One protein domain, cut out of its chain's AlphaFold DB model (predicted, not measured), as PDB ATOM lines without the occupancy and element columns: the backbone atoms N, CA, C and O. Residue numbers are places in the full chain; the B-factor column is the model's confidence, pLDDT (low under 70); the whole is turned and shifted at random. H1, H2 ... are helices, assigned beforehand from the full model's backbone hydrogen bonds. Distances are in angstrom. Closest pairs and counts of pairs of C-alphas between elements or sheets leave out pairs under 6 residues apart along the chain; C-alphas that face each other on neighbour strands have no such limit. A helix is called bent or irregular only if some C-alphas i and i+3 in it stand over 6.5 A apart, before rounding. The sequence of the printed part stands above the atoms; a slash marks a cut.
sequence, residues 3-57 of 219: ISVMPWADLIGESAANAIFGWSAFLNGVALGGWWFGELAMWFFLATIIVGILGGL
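This is residues 3 to 57 of the 219 residues of an uncharacterized protein of bioreactor metagenome (UniProt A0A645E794). A small head, where short H1 and irregular H2 meet at a corner and the link of residues 27 to 36 folds back beside H2, leads into one long helix, H3, whose far end sticks out with residues 50 to 56. The printed part has 55 residues, with named helices H1, H2 and H3 in that order and no named strand: all helix. It is loose, with a radius of gyration of the C-alphas of 13.1 A and spans of 42 by 20 by 17 A.

H1 is residues 8 to 12, beginning at C-alpha 8 (171.348, 143.494, 231.435). H2, residues 14 to 26, measures 17.1 A and is irregular: C-alphas 20 and 23 are 7.4 A apart. H3, residues 37 to 54, measures 25.4 A and ends at C-alpha 54 (161.912, 172.927, 226.639).

H1 and H2, with its residues 14 to 18 alone, touch only at the corner by their tight link; their closest C-alphas, of Ala 9 and Ala 17, are 5.2 A apart. H3 is apart from both. Each O i to N i+4 pair is within hydrogen-bond range in H1 and H3, but 5 of 9 in H2.

The farthest C-alphas, of Gly 13 and Leu 57, are 42.2 A apart. The printed part has no cut, no link is long, and no printed residue is under pLDDT 70.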
ATOM      1  N   ILE A   3     174.821 152.704 231.484       78.12
ATOM      2  CA  ILE A   3     173.623 151.863 231.640       78.12
ATOM      3  C   ILE A   3     173.121 151.323 230.291       78.12
ATOM      4  O   ILE A   3     172.576 150.231 230.242       78.12
ATOM      5  N   SER A   4     173.314 152.037 229.181       77.06
ATOM      6  CA  SER A   4     172.760 151.629 227.885       77.06
ATOM      7  C   SER A   4     173.597 150.594 227.127       77.06
ATOM      8  O   SER A   4     173.078 150.039 226.167       77.06
ATOM      9  N   VAL A   5     174.842 150.341 227.550       80.12
ATOM     10  CA  VAL A   5     175.756 149.322 226.978       80.12
ATOM     11  C   VAL A   5     175.992 148.133 227.915       80.12
ATOM     12  O   VAL A   5     176.804 147.260 227.621       80.12
ATOM     13  N   MET A   6     175.347 148.116 229.084       81.69
ATOM     14  CA  MET A   6     175.497 147.018 230.034       81.69
ATOM     15  C   MET A   6     174.651 145.818 229.580       81.69
ATOM     16  O   MET A   6     173.482 146.016 229.240       81.69
ATOM     17  N   PRO A   7     175.187 144.581 229.615       82.56
ATOM     18  CA  PRO A   7     174.463 143.390 229.180       82.56
ATOM     19  C   PRO A   7     173.433 142.959 230.237       82.56
ATOM     20  O   PRO A   7     173.587 141.954 230.924       82.56
ATOM     21  N   TRP A   8     172.365 143.740 230.408       86.94
ATOM     22  CA  TRP A   8     171.348 143.494 231.435       86.94
ATOM     23  C   TRP A   8     170.687 142.122 231.300       86.94
ATOM     24  O   TRP A   8     170.398 141.493 232.312       86.94
ATOM     25  N   ALA A   9     170.491 141.632 230.075       84.94
ATOM     26  CA  ALA A   9     169.943 140.299 229.837       84.94
ATOM     27  C   ALA A   9     170.800 139.191 230.479       84.94
ATOM     28  O   ALA A   9     170.244 138.291 231.105       84.94
ATOM     29  N   ASP A  10     172.129 139.315 230.420       85.94
ATOM     30  CA  ASP A  10     173.060 138.354 231.022       85.94
ATOM     31  C   ASP A  10     173.120 138.482 232.554       85.94
ATOM     32  O   ASP A  10     173.432 137.519 233.253       85.94
ATOM     33  N   LEU A  11     172.817 139.668 233.097       86.62
ATOM     34  CA  LEU A  11     172.909 139.959 234.532       86.62
ATOM     35  C   LEU A  11     171.632 139.629 235.312       86.62
ATOM     36  O   LEU A  11     171.710 139.147 236.439       86.62
ATOM     37  N   ILE A  12     170.464 139.943 234.746       89.62
ATOM     38  CA  ILE A  12     169.165 139.832 235.434       89.62
ATOM     39  C   ILE A  12     168.166 138.923 234.705       89.62
ATOM     40  O   ILE A  12     167.044 138.745 235.178       89.62
ATOM     41  N   GLY A  13     168.571 138.317 233.585       88.06
ATOM     42  CA  GLY A  13     167.741 137.452 232.749       88.06
ATOM     43  C   GLY A  13     166.928 138.222 231.703       88.06
ATOM     44  O   GLY A  13     166.440 139.327 231.952       88.06
ATOM     45  N   GLU A  14     166.730 137.614 230.528       85.88
ATOM     46  CA  GLU A  14     166.054 138.242 229.378       85.88
ATOM     47  C   GLU A  14     164.649 138.763 229.699       85.88
ATOM     48  O   GLU A  14     164.283 139.864 229.291       85.88
ATOM     49  N   SER A  15     163.853 137.994 230.448       87.69
ATOM     50  CA  SER A  15     162.475 138.380 230.782       87.69
ATOM     51  C   SER A  15     162.427 139.633 231.661       87.69
ATOM     52  O   SER A  15     161.610 140.521 231.423       87.69
ATOM     53  N   ALA A  16     163.325 139.738 232.646       87.75
ATOM     54  CA  ALA A  16     163.404 140.902 233.524       87.75
ATOM     55  C   ALA A  16     163.993 142.116 232.792       87.75
ATOM     56  O   ALA A  16     163.453 143.217 232.896       87.75
ATOM     57  N   ALA A  17     165.048 141.912 231.998       86.00
ATOM     58  CA  ALA A  17     165.643 142.966 231.185       86.00
ATOM     59  C   ALA A  17     164.625 143.557 230.196       86.00
ATOM     60  O   ALA A  17     164.470 144.774 230.135       86.00
ATOM     61  N   ASN A  18     163.858 142.721 229.490       85.62
ATOM     62  CA  ASN A  18     162.820 143.188 228.570       85.62
ATOM     63  C   ASN A  18     161.659 143.890 229.286       85.62
ATOM     64  O   ASN A  18     161.164 144.896 228.782       85.62
ATOM     65  N   ALA A  19     161.247 143.427 230.469       88.06
ATOM     66  CA  ALA A  19     160.200 144.096 231.240       88.06
ATOM     67  C   ALA A  19     160.606 145.513 231.691       88.06
ATOM     68  O   ALA A  19     159.773 146.417 231.709       88.06
ATOM     69  N   ILE A  20     161.881 145.719 232.038       86.94
ATOM     70  CA  ILE A  20     162.391 146.996 232.562       86.94
ATOM     71  C   ILE A  20     162.841 147.942 231.438       86.94
ATOM     72  O   ILE A  20     162.627 149.151 231.523       86.94
ATOM     73  N   PHE A  21     163.466 147.411 230.385       87.94
ATOM     74  CA  PHE A  21     164.163 148.189 229.355       87.94
ATOM     75  C   PHE A  21     163.557 148.064 227.955       87.94
ATOM     76  O   PHE A  21     163.911 148.840 227.068       87.94
ATOM     77  N   GLY A  22     162.623 147.134 227.738       83.81
ATOM     78  CA  GLY A  22     162.017 146.883 226.427       83.81
ATOM     79  C   GLY A  22     161.269 148.087 225.854       83.81
ATOM     80  O   GLY A  22     161.210 148.248 224.636       83.81
ATOM     81  N   TRP A  23     160.779 148.993 226.713       86.00
ATOM     82  CA  TRP A  23     160.130 150.238 226.291       86.00
ATOM     83  C   TRP A  23     161.014 151.079 225.376       86.00
ATOM     84  O   TRP A  23     160.500 151.803 224.535       86.00
ATOM     85  N   SER A  24     162.333 150.992 225.520       84.12
ATOM     86  CA  SER A  24     163.261 151.863 224.816       84.12
ATOM     87  C   SER A  24     163.564 151.388 223.387       84.12
ATOM     88  O   SER A  24     164.190 152.126 222.631       84.12
ATOM     89  N   ALA A  25     163.124 150.178 223.019       83.94
ATOM     90  CA  ALA A  25     163.294 149.596 221.688       83.94
ATOM     91  C   ALA A  25     162.328 150.179 220.644       83.94
ATOM     92  O   ALA A  25     162.487 149.931 219.452       83.94
ATOM     93  N   PHE A  26     161.325 150.959 221.060       82.62
ATOM     94  CA  PHE A  26     160.262 151.428 220.165       82.62
ATOM     95  C   PHE A  26     160.746 152.328 219.017       82.62
ATOM     96  O   PHE A  26     160.100 152.371 217.974       82.62
ATOM     97  N   LEU A  27     161.865 153.042 219.196       74.44
ATOM     98  CA  LEU A  27     162.409 153.963 218.185       74.44
ATOM     99  C   LEU A  27     163.524 153.356 217.342       74.44
ATOM    100  O   LEU A  27     163.657 153.690 216.170       74.44
ATOM    101  N   ASN A  28     164.351 152.505 217.944       80.12
ATOM    102  CA  ASN A  28     165.593 152.024 217.342       80.12
ATOM    103  C   ASN A  28     165.662 150.495 217.216       80.12
ATOM    104  O   ASN A  28     166.671 149.971 216.761       80.12
ATOM    105  N   GLY A  29     164.610 149.777 217.616       82.31
ATOM    106  CA  GLY A  29     164.537 148.318 217.561       82.31
ATOM    107  C   GLY A  29     165.378 147.592 218.614       82.31
ATOM    108  O   GLY A  29     165.377 146.364 218.626       82.31
ATOM    109  N   VAL A  30     166.074 148.311 219.505       84.00
ATOM    110  CA  VAL A  30     167.004 147.727 220.482       84.00
ATOM    111  C   VAL A  30     166.689 148.232 221.891       84.00
ATOM    112  O   VAL A  30     166.644 149.434 222.154       84.00
ATOM    113  N   ALA A  31     166.473 147.314 222.830       84.44
ATOM    114  CA  ALA A  31     166.215 147.664 224.224       84.44
ATOM    115  C   ALA A  31     167.466 148.248 224.905       84.44
ATOM    116  O   ALA A  31     168.608 147.990 224.510       84.44
ATOM    117  N   LEU A  32     167.251 149.042 225.951       82.31
ATOM    118  CA  LEU A  32     168.313 149.679 226.712       82.31
ATOM    119  C   LEU A  32     169.183 148.586 227.352       82.31
ATOM    120  O   LEU A  32     168.684 147.674 228.005       82.31
ATOM    121  N   GLY A  33     170.490 148.661 227.101       78.56
ATOM    122  CA  GLY A  33     171.449 147.582 227.365       78.56
ATOM    123  C   GLY A  33     172.120 147.057 226.097       78.56
ATOM    124  O   GLY A  33     173.290 146.691 226.137       78.56
ATOM    125  N   GLY A  34     171.413 147.085 224.963       79.12
ATOM    126  CA  GLY A  34     171.957 146.708 223.654       79.12
ATOM    127  C   GLY A  34     172.382 147.889 222.780       79.12
ATOM    128  O   GLY A  34     172.785 147.686 221.639       79.12
ATOM    129  N   TRP A  35     172.258 149.129 223.263       85.06
ATOM    130  CA  TRP A  35     172.532 150.310 222.444       85.06
ATOM    131  C   TRP A  35     174.014 150.444 222.143       85.06
ATOM    132  O   TRP A  35     174.839 150.388 223.052       85.06
ATOM    133  N   TRP A  36     174.342 150.733 220.887       81.12
ATOM    134  CA  TRP A  36     175.691 151.089 220.477       81.12
ATOM    135  C   TRP A  36     175.710 152.485 219.852       81.12
ATOM    136  O   TRP A  36     174.880 153.335 220.176       81.12
ATOM    137  N   PHE A  37     176.698 152.780 219.003       80.06
ATOM    138  CA  PHE A  37     176.887 154.124 218.451       80.06
ATOM    139  C   PHE A  37     175.653 154.671 217.724       80.06
ATOM    140  O   PHE A  37     175.337 155.845 217.907       80.06
ATOM    141  N   GLY A  38     174.960 153.852 216.927       85.56
ATOM    142  CA  GLY A  38     173.799 154.299 216.150       85.56
ATOM    143  C   GLY A  38     172.622 154.683 217.043       85.56
ATOM    144  O   GLY A  38     172.077 155.782 216.935       85.56
ATOM    145  N   GLU A  39     172.284 153.810 217.987       86.75
ATOM    146  CA  GLU A  39     171.197 154.018 218.939       86.75
ATOM    147  C   GLU A  39     171.495 155.214 219.844       86.75
ATOM    148  O   GLU A  39     170.639 156.074 220.040       86.75
ATOM    149  N   LEU A  40     172.725 155.309 220.360       86.25
ATOM    150  CA  LEU A  40     173.160 156.432 221.188       86.25
ATOM    151  C   LEU A  40     173.083 157.756 220.425       86.25
ATOM    152  O   LEU A  40     172.567 158.731 220.969       86.25
ATOM    153  N   ALA A  41     173.551 157.798 219.173       87.38
ATOM    154  CA  ALA A  41     173.489 158.997 218.341       87.38
ATOM    155  C   ALA A  41     172.043 159.463 218.116       87.38
ATOM    156  O   ALA A  41     171.761 160.654 218.256       87.38
ATOM    157  N   MET A  42     171.115 158.536 217.853       88.62
ATOM    158  CA  MET A  42     169.687 158.848 217.741       88.62
ATOM    159  C   MET A  42     169.146 159.470 219.034       88.62
ATOM    160  O   MET A  42     168.484 160.505 218.991       88.62
ATOM    161  N   TRP A  43     169.445 158.874 220.189       86.50
ATOM    162  CA  TRP A  43     168.966 159.390 221.472       86.50
ATOM    163  C   TRP A  43     169.550 160.759 221.815       86.50
ATOM    164  O   TRP A  43     168.819 161.618 222.303       86.50
ATOM    165  N   PHE A  44     170.827 161.006 221.514       87.69
ATOM    166  CA  PHE A  44     171.425 162.336 221.660       87.69
ATOM    167  C   PHE A  44     170.792 163.364 220.717       87.69
ATOM    168  O   PHE A  44     170.551 164.503 221.122       87.69
ATOM    169  N   PHE A  45     170.466 162.965 219.489       90.69
ATOM    170  CA  PHE A  45     169.766 163.823 218.541       90.69
ATOM    171  C   PHE A  45     168.357 164.190 219.034       90.69
ATOM    172  O   PHE A  45     168.009 165.367 219.100       90.69
ATOM    173  N   LEU A  46     167.574 163.208 219.487       91.19
ATOM    174  CA  LEU A  46     166.242 163.442 220.056       91.19
ATOM    175  C   LEU A  46     166.298 164.304 221.319       91.19
ATOM    176  O   LEU A  46     165.515 165.240 221.459       91.19
ATOM    177  N   ALA A  47     167.248 164.032 222.214       90.94
ATOM    178  CA  ALA A  47     167.459 164.847 223.405       90.94
ATOM    179  C   ALA A  47     167.780 166.304 223.045       90.94
ATOM    180  O   ALA A  47     167.276 167.211 223.701       90.94
ATOM    181  N   THR A  48     168.545 166.538 221.974       91.56
ATOM    182  CA  THR A  48     168.839 167.893 221.479       91.56
ATOM    183  C   THR A  48     167.560 168.633 221.080       91.56
ATOM    184  O   THR A  48     167.368 169.781 221.476       91.56
ATOM    185  N   ILE A  49     166.649 167.965 220.363       93.31
ATOM    186  CA  ILE A  49     165.350 168.539 219.976       93.31
ATOM    187  C   ILE A  49     164.505 168.843 221.220       93.31
ATOM    188  O   ILE A  49     163.994 169.953 221.362       93.31
ATOM    189  N   ILE A  50     164.384 167.880 222.138       93.81
ATOM    190  CA  ILE A  50     163.577 168.017 223.360       93.81
ATOM    191  C   ILE A  50     164.089 169.176 224.220       93.81
ATOM    192  O   ILE A  50     163.302 170.020 224.642       93.81
ATOM    193  N   VAL A  51     165.401 169.249 224.455       94.50
ATOM    194  CA  VAL A  51     166.021 170.330 225.236       94.50
ATOM    195  C   VAL A  51     165.821 171.681 224.551       94.50
ATOM    196  O   VAL A  51     165.514 172.654 225.232       94.50
ATOM    197  N   GLY A  52     165.929 171.744 223.220       93.88
ATOM    198  CA  GLY A  52     165.656 172.964 222.463       93.88
ATOM    199  C   GLY A  52     164.221 173.467 222.648       93.88
ATOM    200  O   GLY A  52     164.016 174.648 222.929       93.88
ATOM    201  N   ILE A  53     163.235 172.566 222.573       94.75
ATOM    202  CA  ILE A  53     161.816 172.892 222.783       94.75
ATOM    203  C   ILE A  53     161.562 173.335 224.229       94.75
ATOM    204  O   ILE A  53     160.938 174.371 224.452       94.75
ATOM    205  N   LEU A  54     162.063 172.585 225.218       95.69
ATOM    206  CA  LEU A  54     161.912 172.927 226.639       95.69
ATOM    207  C   LEU A  54     162.608 174.247 226.996       95.69
ATOM    208  O   LEU A  54     162.147 174.964 227.880       95.69
ATOM    209  N   GLY A  55     163.689 174.586 226.293       93.81
ATOM    210  CA  GLY A  55     164.379 175.870 226.394       93.81
ATOM    211  C   GLY A  55     163.659 177.035 225.707       93.81
ATOM    212  O   GLY A  55     164.171 178.150 225.735       93.81
ATOM    213  N   GLY A  56     162.500 176.804 225.080       94.19
ATOM    214  CA  GLY A  56     161.741 177.833 224.367       94.19
ATOM    215  C   GLY A  56     162.407 178.312 223.075       94.19
ATOM    216  O   GLY A  56     162.098 179.405 222.600       94.19
ATOM    217  N   LEU A  57     163.333 177.532 222.506       94.25
ATOM    218  CA  LEU A  57     164.002 177.887 221.258       94.25
ATOM    219  C   LEU A  57     163.075 177.634 220.066       94.25
ATOM    220  O   LEU A  57     162.428 176.593 219.959       94.25
TER     221      LEU A  57